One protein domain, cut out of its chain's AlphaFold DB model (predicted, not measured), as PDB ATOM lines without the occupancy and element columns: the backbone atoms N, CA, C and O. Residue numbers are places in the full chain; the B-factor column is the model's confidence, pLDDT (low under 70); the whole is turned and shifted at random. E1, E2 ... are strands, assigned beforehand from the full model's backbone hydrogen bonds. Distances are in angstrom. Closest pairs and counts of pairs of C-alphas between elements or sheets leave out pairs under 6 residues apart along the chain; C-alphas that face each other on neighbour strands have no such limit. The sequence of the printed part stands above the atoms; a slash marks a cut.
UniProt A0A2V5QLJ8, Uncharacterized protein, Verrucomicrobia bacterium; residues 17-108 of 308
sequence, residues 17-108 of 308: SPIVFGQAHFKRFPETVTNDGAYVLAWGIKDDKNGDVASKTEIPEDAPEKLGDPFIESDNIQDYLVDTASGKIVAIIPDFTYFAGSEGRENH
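AT A GLANCE: This is residues 17 to 108 of the 308 residues of an uncharacterized protein of Verrucomicrobia bacterium (UniProt A0A2V5QLJ8). There is little regular structure here: one small, strongly twisted sheet of four strands, with long loops, residues 46 to 76 and 94 to 108, winding beyond its strands. E1, E2, E3 and E4 follow in that order along the chain and across the sheet, a meander, each strand the antiparallel neighbour of the one before. The printed part has 92 residues, 24 in named strands, with no named helix: all strand. It is compact, radius of gyration of the C-alphas 12.3 A, and spans 37 by 32 by 25 A.

HOW THE PARTS SIT: Start at edge strand E1, residues 26 to 29; it forms a hairpin with E2, residues 39 to 45, at 142 degrees, where N 27 and O 43, 2.8 A apart, are within hydrogen-bond range. E2 forms a hairpin with E3, residues 77 to 83, at 150 degrees; look at N 80 and O 42, 2.8 A. E3 and E4, residues 88 to 93, are a hairpin at 131 degrees, with N 81 and O 91 at 2.9 A. E1 and E4 are apart.

IN THESE COORDINATES: Find C-alpha 26 at (114.347, 151.605, 135.772); E1 runs 10.2 A from there. E2 runs 19.0 A, E3 19.1 A and E4 14.3 A, ending at C-alpha 93, (122.273, 159.504, 128.621).

THE WHOLE: The C-alphas farthest apart, Asp 36 and Phe 71, are 37.0 A apart. The printed part has no cut; the link E2 to E3 is long. Confidence is under 70 in 44 residues, among them 17 to 24 and 61 to 75.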
ATOM      1  N   SER A  17     116.880 145.578 151.004       36.75
ATOM      2  CA  SER A  17     116.228 146.781 150.502       36.75
ATOM      3  C   SER A  17     114.760 146.750 150.938       36.75
ATOM      4  O   SER A  17     114.089 145.732 150.742       36.75
ATOM      5  N   PRO A  18     114.244 147.815 151.573       35.12
ATOM      6  CA  PRO A  18     112.834 147.879 151.915       35.12
ATOM      7  C   PRO A  18     112.016 147.788 150.627       35.12
ATOM      8  O   PRO A  18     112.335 148.444 149.637       35.12
ATOM      9  N   ILE A  19     110.960 146.976 150.647       36.53
ATOM     10  CA  ILE A  19     109.951 146.944 149.587       36.53
ATOM     11  C   ILE A  19     109.342 148.349 149.520       36.53
ATOM     12  O   ILE A  19     108.533 148.732 150.367       36.53
ATOM     13  N   VAL A  20     109.782 149.146 148.549       37.38
ATOM     14  CA  VAL A  20     109.210 150.462 148.281       37.38
ATOM     15  C   VAL A  20     107.928 150.225 147.496       37.38
ATOM     16  O   VAL A  20     107.964 149.848 146.329       37.38
ATOM     17  N   PHE A  21     106.783 150.437 148.145       35.28
ATOM     18  CA  PHE A  21     105.494 150.557 147.466       35.28
ATOM     19  C   PHE A  21     105.464 151.890 146.704       35.28
ATOM     20  O   PHE A  21     104.943 152.897 147.173       35.28
ATOM     21  N   GLY A  22     106.093 151.880 145.535       45.78
ATOM     22  CA  GLY A  22     106.108 152.927 144.526       45.78
ATOM     23  C   GLY A  22     106.363 152.262 143.176       45.78
ATOM     24  O   GLY A  22     106.947 151.181 143.121       45.78
ATOM     25  N   GLN A  23     105.875 152.862 142.093       56.38
ATOM     26  CA  GLN A  23     106.124 152.373 140.738       56.38
ATOM     27  C   GLN A  23     107.645 152.228 140.551       56.38
ATOM     28  O   GLN A  23     108.384 153.140 140.896       56.38
ATOM     29  N   ALA A  24     108.141 151.067 140.128       59.78
ATOM     30  CA  ALA A  24     109.552 150.927 139.780       59.78
ATOM     31  C   ALA A  24     109.801 151.589 138.418       59.78
ATOM     32  O   ALA A  24     108.955 151.515 137.524       59.78
ATOM     33  N   HIS A  25     110.939 152.263 138.276       75.50
ATOM     34  CA  HIS A  25     111.172 153.250 137.223       75.50
ATOM     35  C   HIS A  25     112.316 152.906 136.271       75.50
ATOM     36  O   HIS A  25     112.360 153.496 135.194       75.50
ATOM     37  N   PHE A  26     113.227 151.998 136.635       83.81
ATOM     38  CA  PHE A  26     114.347 151.605 135.772       83.81
ATOM     39  C   PHE A  26     114.831 150.172 136.031       83.81
ATOM     40  O   PHE A  26     114.563 149.610 137.090       83.81
ATOM     41  N   LYS A  27     115.588 149.596 135.093       84.12
ATOM     42  CA  LYS A  27     116.279 148.304 135.235       84.12
ATOM     43  C   LYS A  27     117.711 148.402 134.699       84.12
ATOM     44  O   LYS A  27     117.939 149.013 133.658       84.12
ATOM     45  N   ARG A  28     118.675 147.833 135.432       86.06
ATOM     46  CA  ARG A  28     120.107 147.830 135.076       86.06
ATOM     47  C   ARG A  28     120.428 146.826 133.965       86.06
ATOM     48  O   ARG A  28     119.716 145.840 133.794       86.06
ATOM     49  N   PHE A  29     121.564 147.050 133.310       84.12
ATOM     50  CA  PHE A  29     122.240 146.143 132.379       84.12
ATOM     51  C   PHE A  29     123.535 145.634 133.016       84.12
ATOM     52  O   PHE A  29     124.582 146.262 132.834       84.12
ATOM     53  N   PRO A  30     123.508 144.552 133.816       81.56
ATOM     54  CA  PRO A  30     124.685 144.070 134.540       81.56
ATOM     55  C   PRO A  30     125.919 143.853 133.650       81.56
ATOM     56  O   PRO A  30     127.047 144.075 134.085       81.56
ATOM     57  N   GLU A  31     125.715 143.494 132.384       81.06
ATOM     58  CA  GLU A  31     126.743 143.318 131.357       81.06
ATOM     59  C   GLU A  31     127.479 144.611 130.960       81.06
ATOM     60  O   GLU A  31     128.477 144.563 130.240       81.06
ATOM     61  N   THR A  32     127.007 145.769 131.418       88.94
ATOM     62  CA  THR A  32     127.600 147.087 131.144       88.94
ATOM     63  C   THR A  32     128.344 147.670 132.343       88.94
ATOM     64  O   THR A  32     128.763 148.825 132.291       88.94
ATOM     65  N   VAL A  33     128.508 146.908 133.427       89.81
ATOM     66  CA  VAL A  33     129.170 147.390 134.644       89.81
ATOM     67  C   VAL A  33     130.613 147.852 134.372       89.81
ATOM     68  O   VAL A  33     131.327 147.262 133.558       89.81
ATOM     69  N   THR A  34     131.054 148.919 135.043       90.69
ATOM     70  CA  THR A  34     132.435 149.424 134.976       90.69
ATOM     71  C   THR A  34     133.448 148.394 135.477       90.69
ATOM     72  O   THR A  34     133.118 147.485 136.239       90.69
ATOM     73  N   ASN A  35     134.724 148.559 135.102       86.19
ATOM     74  CA  ASN A  35     135.795 147.620 135.470       86.19
ATOM     75  C   ASN A  35     135.969 147.491 136.993       86.19
ATOM     76  O   ASN A  35     136.386 146.451 137.509       86.19
ATOM     77  N   ASP A  36     135.676 148.562 137.732       85.31
ATOM     78  CA  ASP A  36     135.701 148.568 139.191       85.31
ATOM     79  C   ASP A  36     134.399 148.096 139.849       85.31
ATOM     80  O   ASP A  36     134.432 147.787 141.044       85.31
ATOM     81  N   GLY A  37     133.311 147.959 139.091       87.38
ATOM     82  CA  GLY A  37     131.994 147.586 139.595       87.38
ATOM     83  C   GLY A  37     131.153 148.758 140.103       87.38
ATOM     84  O   GLY A  37     130.059 148.512 140.598       87.38
ATOM     85  N   ALA A  38     131.648 149.998 140.045       90.75
ATOM     86  CA  ALA A  38     131.020 151.156 140.685       90.75
ATOM     87  C   ALA A  38     129.789 151.693 139.940       90.75
ATOM     88  O   ALA A  38     128.876 152.217 140.576       90.75
ATOM     89  N   TYR A  39     129.739 151.549 138.613       93.19
ATOM     90  CA  TYR A  39     128.640 152.071 137.805       93.19
ATOM     91  C   TYR A  39     128.153 151.062 136.775       93.19
ATOM     92  O   TYR A  39     128.881 150.156 136.380       93.19
ATOM     93  N   VAL A  40     126.914 151.231 136.329       92.25
ATOM     94  CA  VAL A  40     126.267 150.369 135.338       92.25
ATOM     95  C   VAL A  40     125.248 151.172 134.542       92.25
ATOM     96  O   VAL A  40     124.691 152.148 135.051       92.25
ATOM     97  N   LEU A  41     125.008 150.788 133.292       91.94
ATOM     98  CA  LEU A  41     123.949 151.395 132.496       91.94
ATOM     99  C   LEU A  41     122.591 150.805 132.884       91.94
ATOM    100  O   LEU A  41     122.494 149.682 133.383       91.94
ATOM    101  N   ALA A  42     121.534 151.573 132.671       88.50
ATOM    102  CA  ALA A  42     120.160 151.162 132.917       88.50
ATOM    103  C   ALA A  42     119.223 151.845 131.920       88.50
ATOM    104  O   ALA A  42     119.570 152.890 131.384       88.50
ATOM    105  N   TRP A  43     118.022 151.305 131.740       86.25
ATOM    106  CA  TRP A  43     116.918 151.981 131.050       86.25
ATOM    107  C   TRP A  43     115.768 152.220 132.013       86.25
ATOM    108  O   TRP A  43     115.582 151.464 132.966       86.25
ATOM    109  N   GLY A  44     114.967 153.248 131.758       83.00
ATOM    110  CA  GLY A  44     113.786 153.531 132.560       83.00
ATOM    111  C   GLY A  44     112.910 154.649 132.002       83.00
ATOM    112  O   GLY A  44     113.218 155.253 130.980       83.00
ATOM    113  N   ILE A  45     111.817 154.953 132.700       79.44
ATOM    114  CA  ILE A  45     110.831 155.964 132.282       79.44
ATOM    115  C   ILE A  45     111.460 157.356 132.369       79.44
ATOM    116  O   ILE A  45     112.025 157.672 133.411       79.44
ATOM    117  N   LYS A  46     111.364 158.185 131.325       77.06
ATOM    118  CA  LYS A  46     111.909 159.553 131.234       77.06
ATOM    119  C   LYS A  46     111.217 160.514 132.209       77.06
ATOM    120  O   LYS A  46     111.876 161.034 133.112       77.06
ATOM    121  N   ASP A  47     109.898 160.644 132.102       66.44
ATOM    122  CA  ASP A  47     109.085 161.533 132.937       66.44
ATOM    123  C   ASP A  47     108.452 160.760 134.105       66.44
ATOM    124  O   ASP A  47     107.518 159.978 133.926       66.44
ATOM    125  N   ASP A  48     108.947 160.991 135.323       62.69
ATOM    126  CA  ASP A  48     108.190 160.666 136.536       62.69
ATOM    127  C   ASP A  48     107.333 161.890 136.891       62.69
ATOM    128  O   ASP A  48     107.833 163.013 136.982       62.69
ATOM    129  N   LYS A  49     106.030 161.682 137.112       53.91
ATOM    130  CA  LYS A  49     105.094 162.740 137.526       53.91
ATOM    131  C   LYS A  49     105.480 163.384 138.871       53.91
ATOM    132  O   LYS A  49     104.917 164.428 139.195       53.91
ATOM    133  N   ASN A  50     106.409 162.793 139.636       49.47
ATOM    134  CA  ASN A  50     106.723 163.183 141.012       49.47
ATOM    135  C   ASN A  50     108.150 163.690 141.312       49.47
ATOM    136  O   ASN A  50     108.370 164.078 142.461       49.47
ATOM    137  N   GLY A  51     109.103 163.772 140.374       55.97
ATOM    138  CA  GLY A  51     110.355 164.494 140.663       55.97
ATOM    139  C   GLY A  51     111.656 163.989 140.047       55.97
ATOM    140  O   GLY A  51     111.679 163.258 139.063       55.97
ATOM    141  N   ASP A  52     112.732 164.506 140.651       67.94
ATOM    142  CA  ASP A  52     114.154 164.351 140.325       67.94
ATOM    143  C   ASP A  52     114.544 162.918 139.920       67.94
ATOM    144  O   ASP A  52     114.085 161.936 140.489       67.94
ATOM    145  N   VAL A  53     115.468 162.779 138.974       71.19
ATOM    146  CA  VAL A  53     115.943 161.480 138.476       71.19
ATOM    147  C   VAL A  53     116.490 160.598 139.615       71.19
ATOM    148  O   VAL A  53     116.353 159.375 139.576       71.19
ATOM    149  N   ALA A  54     117.012 161.207 140.683       68.38
ATOM    150  CA  ALA A  54     117.475 160.514 141.885       68.38
ATOM    151  C   ALA A  54     116.356 159.864 142.738       68.38
ATOM    152  O   ALA A  54     116.641 158.995 143.577       68.38
ATOM    153  N   SER A  55     115.082 160.245 142.561       69.31
ATOM    154  CA  SER A  55     113.948 159.627 143.269       69.31
ATOM    155  C   SER A  55     113.473 158.320 142.637       69.31
ATOM    156  O   SER A  55     112.720 157.582 143.273       69.31
ATOM    157  N   LYS A  56     113.948 157.997 141.429       78.50
ATOM    158  CA  LYS A  56     113.598 156.768 140.714       78.50
ATOM    159  C   LYS A  56     114.121 155.528 141.448       78.50
ATOM    160  O   LYS A  56     115.161 155.552 142.112       78.50
ATOM    161  N   THR A  57     113.366 154.442 141.334       79.44
ATOM    162  CA  THR A  57     113.610 153.155 142.000       79.44
ATOM    163  C   THR A  57     113.783 152.046 140.972       79.44
ATOM    164  O   THR A  57     113.168 152.071 139.907       79.44
ATOM    165  N   GLU A  58     114.627 151.074 141.290       82.62
ATOM    166  CA  GLU A  58     114.902 149.933 140.422       82.62
ATOM    167  C   GLU A  58     113.750 148.918 140.434       82.62
ATOM    168  O   GLU A  58     113.127 148.693 141.475       82.62
ATOM    169  N   ILE A  59     113.474 148.296 139.285       76.88
ATOM    170  CA  ILE A  59     112.596 147.129 139.183       76.88
ATOM    171  C   ILE A  59     113.276 145.959 139.905       76.88
ATOM    172  O   ILE A  59     114.383 145.587 139.515       76.88
ATOM    173  N   PRO A  60     112.639 145.359 140.931       71.62
ATOM    174  CA  PRO A  60     113.181 144.175 141.588       71.62
ATOM    175  C   PRO A  60     113.457 143.055 140.583       71.62
ATOM    176  O   PRO A  60     112.695 142.874 139.639       71.62
ATOM    177  N   GLU A  61     114.509 142.276 140.815       64.38
ATOM    178  CA  GLU A  61     114.953 141.208 139.906       64.38
ATOM    179  C   GLU A  61     113.844 140.185 139.590       64.38
ATOM    180  O   GLU A  61     113.693 139.773 138.443       64.38
ATOM    181  N   ASP A  62     113.006 139.872 140.583       63.59
ATOM    182  CA  ASP A  62     111.889 138.925 140.471       63.59
ATOM    183  C   ASP A  62     110.578 139.557 139.962       63.59
ATOM    184  O   ASP A  62     109.551 138.880 139.846       63.59
ATOM    185  N   ALA A  63     110.557 140.871 139.716       60.44
ATOM    186  CA  ALA A  63     109.365 141.551 139.232       60.44
ATOM    187  C   ALA A  63     109.205 141.357 137.711       60.44
ATOM    188  O   ALA A  63     110.195 141.210 136.991       60.44
ATOM    189  N   PRO A  64     107.965 141.380 137.181       62.16
ATOM    190  CA  PRO A  64     107.743 141.377 135.739       62.16
ATOM    191  C   PRO A  64     108.555 142.491 135.068       62.16
ATOM    192  O   PRO A  64     108.584 143.608 135.587       62.16
ATOM    193  N   GLU A  65     109.165 142.213 133.912       63.62
ATOM    194  CA  GLU A  65     109.913 143.188 133.097       63.62
ATOM    195  C   GLU A  65     108.974 144.216 132.449       63.62
ATOM    196  O   GLU A  65     108.823 144.298 131.234       63.62
ATOM    197  N   LYS A  66     108.248 144.962 133.278       63.88
ATOM    198  CA  LYS A  66     107.317 145.996 132.859       63.88
ATOM    199  C   LYS A  66     107.524 147.224 133.722       63.88
ATOM    200  O   LYS A  66     107.273 147.217 134.925       63.88
ATOM    201  N   LEU A  67     107.961 148.294 133.080       64.00
ATOM    202  CA  LEU A  67     107.908 149.637 133.613       64.00
ATOM    203  C   LEU A  67     106.460 150.112 133.578       64.00
ATOM    204  O   LEU A  67     105.909 150.336 132.508       64.00
ATOM    205  N   GLY A  68     105.859 150.305 134.749       62.97
ATOM    206  CA  GLY A  68     104.636 151.094 134.872       62.97
ATOM    207  C   GLY A  68     103.466 150.693 133.964       62.97
ATOM    208  O   GLY A  68     103.037 149.541 133.942       62.97
ATOM    209  N   ASP A  69     102.910 151.698 133.282       60.06
ATOM    210  CA  ASP A  69     101.744 151.595 132.401       60.06
ATOM    211  C   ASP A  69     102.110 150.874 131.083       60.06
ATOM    212  O   ASP A  69     103.069 151.276 130.426       60.06
ATOM    213  N   PRO A  70     101.361 149.841 130.647       57.41
ATOM    214  CA  PRO A  70     101.597 149.146 129.377       57.41
ATOM    215  C   PRO A  70     101.501 150.030 128.117       57.41
ATOM    216  O   PRO A  70     101.832 149.565 127.028       57.41
ATOM    217  N   PHE A  71     101.038 151.277 128.238       61.16
ATOM    218  CA  PHE A  71     100.923 152.244 127.144       61.16
ATOM    219  C   PHE A  71     102.011 153.329 127.152       61.16
ATOM    220  O   PHE A  71     101.848 154.346 126.481       61.16
ATOM    221  N   ILE A  72     103.113 153.148 127.892       64.38
ATOM    222  CA  ILE A  72     104.258 154.069 127.812       64.38
ATOM    223  C   ILE A  72     104.792 154.075 126.375       64.38
ATOM    224  O   ILE A  72     105.292 153.064 125.872       64.38
ATOM    225  N   GLU A  73     104.671 155.231 125.725       64.50
ATOM    226  CA  GLU A  73     105.217 155.477 124.397       64.50
ATOM    227  C   GLU A  73     106.751 155.379 124.436       64.50
ATOM    228  O   GLU A  73     107.398 155.664 125.446       64.50
ATOM    229  N   SER A  74     107.359 154.924 123.340       63.09
ATOM    230  CA  SER A  74     108.805 154.669 123.270       63.09
ATOM    231  C   SER A  74     109.661 155.914 123.515       63.09
ATOM    232  O   SER A  74     110.796 155.797 123.962       63.09
ATOM    233  N   ASP A  75     109.118 157.097 123.243       68.50
ATOM    234  CA  ASP A  75     109.738 158.403 123.489       68.50
ATOM    235  C   ASP A  75     109.800 158.793 124.981       68.50
ATOM    236  O   ASP A  75     110.527 159.716 125.359       68.50
ATOM    237  N   ASN A  76     109.086 158.055 125.834       75.75
ATOM    238  CA  ASN A  76     109.091 158.201 127.284       75.75
ATOM    239  C   ASN A  76     110.062 157.235 127.976       75.75
ATOM    240  O   ASN A  76     109.986 157.065 129.194       75.75
ATOM    241  N   ILE A  77     110.983 156.614 127.235       78.88
ATOM    242  CA  ILE A  77     112.069 155.790 127.774       78.88
ATOM    243  C   ILE A  77     113.414 156.494 127.583       78.88
ATOM    244  O   ILE A  77     113.650 157.178 126.587       78.88
ATOM    245  N   GLN A  78     114.299 156.325 128.557       84.19
ATOM    246  CA  GLN A  78     115.618 156.930 128.584       84.19
ATOM    247  C   GLN A  78     116.633 156.006 129.253       84.19
ATOM    248  O   GLN A  78     116.297 155.280 130.193       84.19
ATOM    249  N   ASP A  79     117.878 156.085 128.793       88.00
ATOM    250  CA  ASP A  79     118.993 155.394 129.422       88.00
ATOM    251  C   ASP A  79     119.701 156.252 130.476       88.00
ATOM    252  O   ASP A  79     119.761 157.486 130.414       88.00
ATOM    253  N   TYR A  80     120.273 155.568 131.459       90.12
ATOM    254  CA  TYR A  80     120.849 156.141 132.662       90.12
ATOM    255  C   TYR A  80     122.201 155.517 132.987       90.12
ATOM    256  O   TYR A  80     122.455 154.350 132.692       90.12
ATOM    257  N   LEU A  81     123.034 156.284 133.684       92.62
ATOM    258  CA  LEU A  81     124.151 155.770 134.464       92.62
ATOM    259  C   LEU A  81     123.703 155.629 135.920       92.62
ATOM    260  O   LEU A  81     123.212 156.593 136.511       92.62
ATOM    261  N   VAL A  82     123.899 154.452 136.502       92.06
ATOM    262  CA  VAL A  82     123.499 154.119 137.872       92.06
ATOM    263  C   VAL A  82     124.734 153.803 138.704       92.06
ATOM    264  O   VAL A  82     125.574 153.010 138.286       92.06
ATOM    265  N   ASP A  83     124.831 154.403 139.887       91.56
ATOM    266  CA  ASP A  83     125.794 154.012 140.917       91.56
ATOM    267  C   ASP A  83     125.340 152.687 141.540       91.56
ATOM    268  O   ASP A  83     124.216 152.558 142.036       91.56
ATOM    269  N   THR A  84     126.195 151.670 141.481       89.44
ATOM    270  CA  THR A  84     125.797 150.302 141.825       89.44
ATOM    271  C   THR A  84     125.548 150.116 143.313       89.44
ATOM    272  O   THR A  84     124.673 149.322 143.673       89.44
ATOM    273  N   ALA A  85     126.284 150.846 144.156       87.38
ATOM    274  CA  ALA A  85     126.265 150.726 145.608       87.38
ATOM    275  C   ALA A  85     125.015 151.365 146.221       87.38
ATOM    276  O   ALA A  85     124.378 150.789 147.101       87.38
ATOM    277  N   SER A  86     124.659 152.556 145.751       87.12
ATOM    278  CA  SER A  86     123.472 153.294 146.183       87.12
ATOM    279  C   SER A  86     122.213 152.890 145.418       87.12
ATOM    280  O   SER A  86     121.102 153.113 145.903       87.12
ATOM    281  N   GLY A  87     122.373 152.324 144.219       85.88
ATOM    282  CA  GLY A  87     121.279 152.053 143.293       85.88
ATOM    283  C   GLY A  87     120.571 153.312 142.815       85.88
ATOM    284  O   GLY A  87     119.371 153.286 142.549       85.88
ATOM    285  N   LYS A  88     121.296 154.431 142.752       87.94
ATOM    286  CA  LYS A  88     120.769 155.719 142.308       87.94
ATOM    287  C   LYS A  88     121.250 156.044 140.910       87.94
ATOM    288  O   LYS A  88     122.411 155.828 140.574       87.94
ATOM    289  N   ILE A  89     120.346 156.595 140.105       90.00
ATOM    290  CA  ILE A  89     120.717 157.197 138.832       90.00
ATOM    291  C   ILE A  89     121.547 158.443 139.132       90.00
ATOM    292  O   ILE A  89     121.115 159.315 139.885       90.00
ATOM    293  N   VAL A  90     122.729 158.509 138.531       90.88
ATOM    294  CA  VAL A  90     123.665 159.623 138.687       90.88
ATOM    295  C   VAL A  90     123.745 160.489 137.435       90.88
ATOM    296  O   VAL A  90     124.025 161.677 137.537       90.88
ATOM    297  N   ALA A  91     123.452 159.932 136.257       90.19
ATOM    298  CA  ALA A  91     123.424 160.690 135.013       90.19
ATOM    299  C   ALA A  91     122.373 160.149 134.042       90.19
ATOM    300  O   ALA A  91     122.066 158.958 134.023       90.19
ATOM    301  N   ILE A  92     121.867 161.044 133.202       89.31
ATOM    302  CA  ILE A  92     121.037 160.722 132.042       89.31
ATOM    303  C   ILE A  92     121.949 160.537 130.832       89.31
ATOM    304  O   ILE A  92     122.898 161.303 130.680       89.31
ATOM    305  N   ILE A  93     121.656 159.585 129.949       86.00
ATOM    306  CA  ILE A  93     122.273 159.504 128.621       86.00
ATOM    307  C   ILE A  93     121.282 160.149 127.625       86.00
ATOM    308  O   ILE A  93     120.254 159.551 127.305       86.00
ATOM    309  N   PRO A  94     121.494 161.416 127.213       69.38
ATOM    310  CA  PRO A  94     120.472 162.226 126.542       69.38
ATOM    311  C   PRO A  94     120.219 161.785 125.101       69.38
ATOM    312  O   PRO A  94     121.163 161.663 124.334       69.38
ATOM    313  N   ASP A  95     118.949 161.637 124.717       69.94
ATOM    314  CA  ASP A  95     118.530 161.208 123.372       69.94
ATOM    315  C   ASP A  95     118.990 159.783 122.991       69.94
ATOM    316  O   ASP A  95     119.141 159.465 121.811       69.94
ATOM    317  N   PHE A  96     119.175 158.918 123.999       71.62
ATOM    318  CA  PHE A  96     119.493 157.495 123.848       71.62
ATOM    319  C   PHE A  96     118.411 156.607 124.475       71.62
ATOM    320  O   PHE A  96     118.001 156.825 125.622       71.62
ATOM    321  N   THR A  97     117.980 155.591 123.723       72.81
ATOM    322  CA  THR A  97     116.884 154.690 124.105       72.81
ATOM    323  C   THR A  97     117.171 153.266 123.602       72.81
ATOM    324  O   THR A  97     116.598 152.843 122.598       72.81
ATOM    325  N   TYR A  98     118.062 152.508 124.271       69.56
ATOM    326  CA  TYR A  98     118.383 151.128 123.844       69.56
ATOM    327  C   TYR A  98     117.146 150.209 123.860       69.56
ATOM    328  O   TYR A  98     116.944 149.388 122.962       69.56
ATOM    329  N   PHE A  99     116.286 150.393 124.860       69.50
ATOM    330  CA  PHE A  99     115.022 149.683 125.019       69.50
ATOM    331  C   PHE A  99     113.835 150.603 124.751       69.50
ATOM    332  O   PHE A  99     113.853 151.760 125.150       69.50
ATOM    333  N   ALA A 100     112.777 150.088 124.126       62.12
ATOM    334  CA  ALA A 100     111.545 150.817 123.849       62.12
ATOM    335  C   ALA A 100     110.315 150.160 124.486       62.12
ATOM    336  O   ALA A 100     110.215 148.935 124.626       62.12
ATOM    337  N   GLY A 101     109.340 151.017 124.798       60.62
ATOM    338  CA  GLY A 101     108.055 150.642 125.379       60.62
ATOM    339  C   GLY A 101     108.159 150.209 126.842       60.62
ATOM    340  O   GLY A 101     109.235 149.951 127.375       60.62
ATOM    341  N   SER A 102     107.008 150.092 127.499       62.72
ATOM    342  CA  SER A 102     106.903 149.686 128.909       62.72
ATOM    343  C   SER A 102     107.533 148.327 129.214       62.72
ATOM    344  O   SER A 102     107.909 148.047 130.340       62.72
ATOM    345  N   GLU A 103     107.605 147.454 128.220       63.44
ATOM    346  CA  GLU A 103     108.022 146.057 128.343       63.44
ATOM    347  C   GLU A 103     109.489 145.825 127.983       63.44
ATOM    348  O   GLU A 103     109.927 144.683 127.949       63.44
ATOM    349  N   GLY A 104     110.250 146.897 127.728       62.00
ATOM    350  CA  GLY A 104     111.694 146.789 127.549       62.00
ATOM    351  C   GLY A 104     112.059 145.923 126.363       62.00
ATOM    352  O   GLY A 104     112.874 145.015 126.486       62.00
ATOM    353  N   ARG A 105     111.450 146.181 125.203       65.94
ATOM    354  CA  ARG A 105     111.875 145.517 123.967       65.94
ATOM    355  C   ARG A 105     113.123 146.207 123.450       65.94
ATOM    356  O   ARG A 105     113.143 147.433 123.381       65.94
ATOM    357  N   GLU A 106     114.139 145.443 123.069       69.06
ATOM    358  CA  GLU A 106     115.313 146.010 122.407       69.06
ATOM    359  C   GLU A 106     114.866 146.784 121.157       69.06
ATOM    360  O   GLU A 106     114.169 146.254 120.289       69.06
ATOM    361  N   ASN A 107     115.222 148.065 121.097       66.62
ATOM    362  CA  ASN A 107     114.911 148.960 119.981       66.62
ATOM    363  C   ASN A 107     116.102 149.123 119.022       66.62
ATOM    364  O   ASN A 107     116.001 149.756 117.973       66.62
ATOM    365  N   HIS A 108     117.238 148.532 119.380       69.69
ATOM    366  CA  HIS A 108     118.482 148.572 118.630       69.69
ATOM    367  C   HIS A 108     118.981 147.160 118.355       69.69
ATOM    368  O   HIS A 108     118.529 146.191 118.954       69.69
TER     369      HIS A 108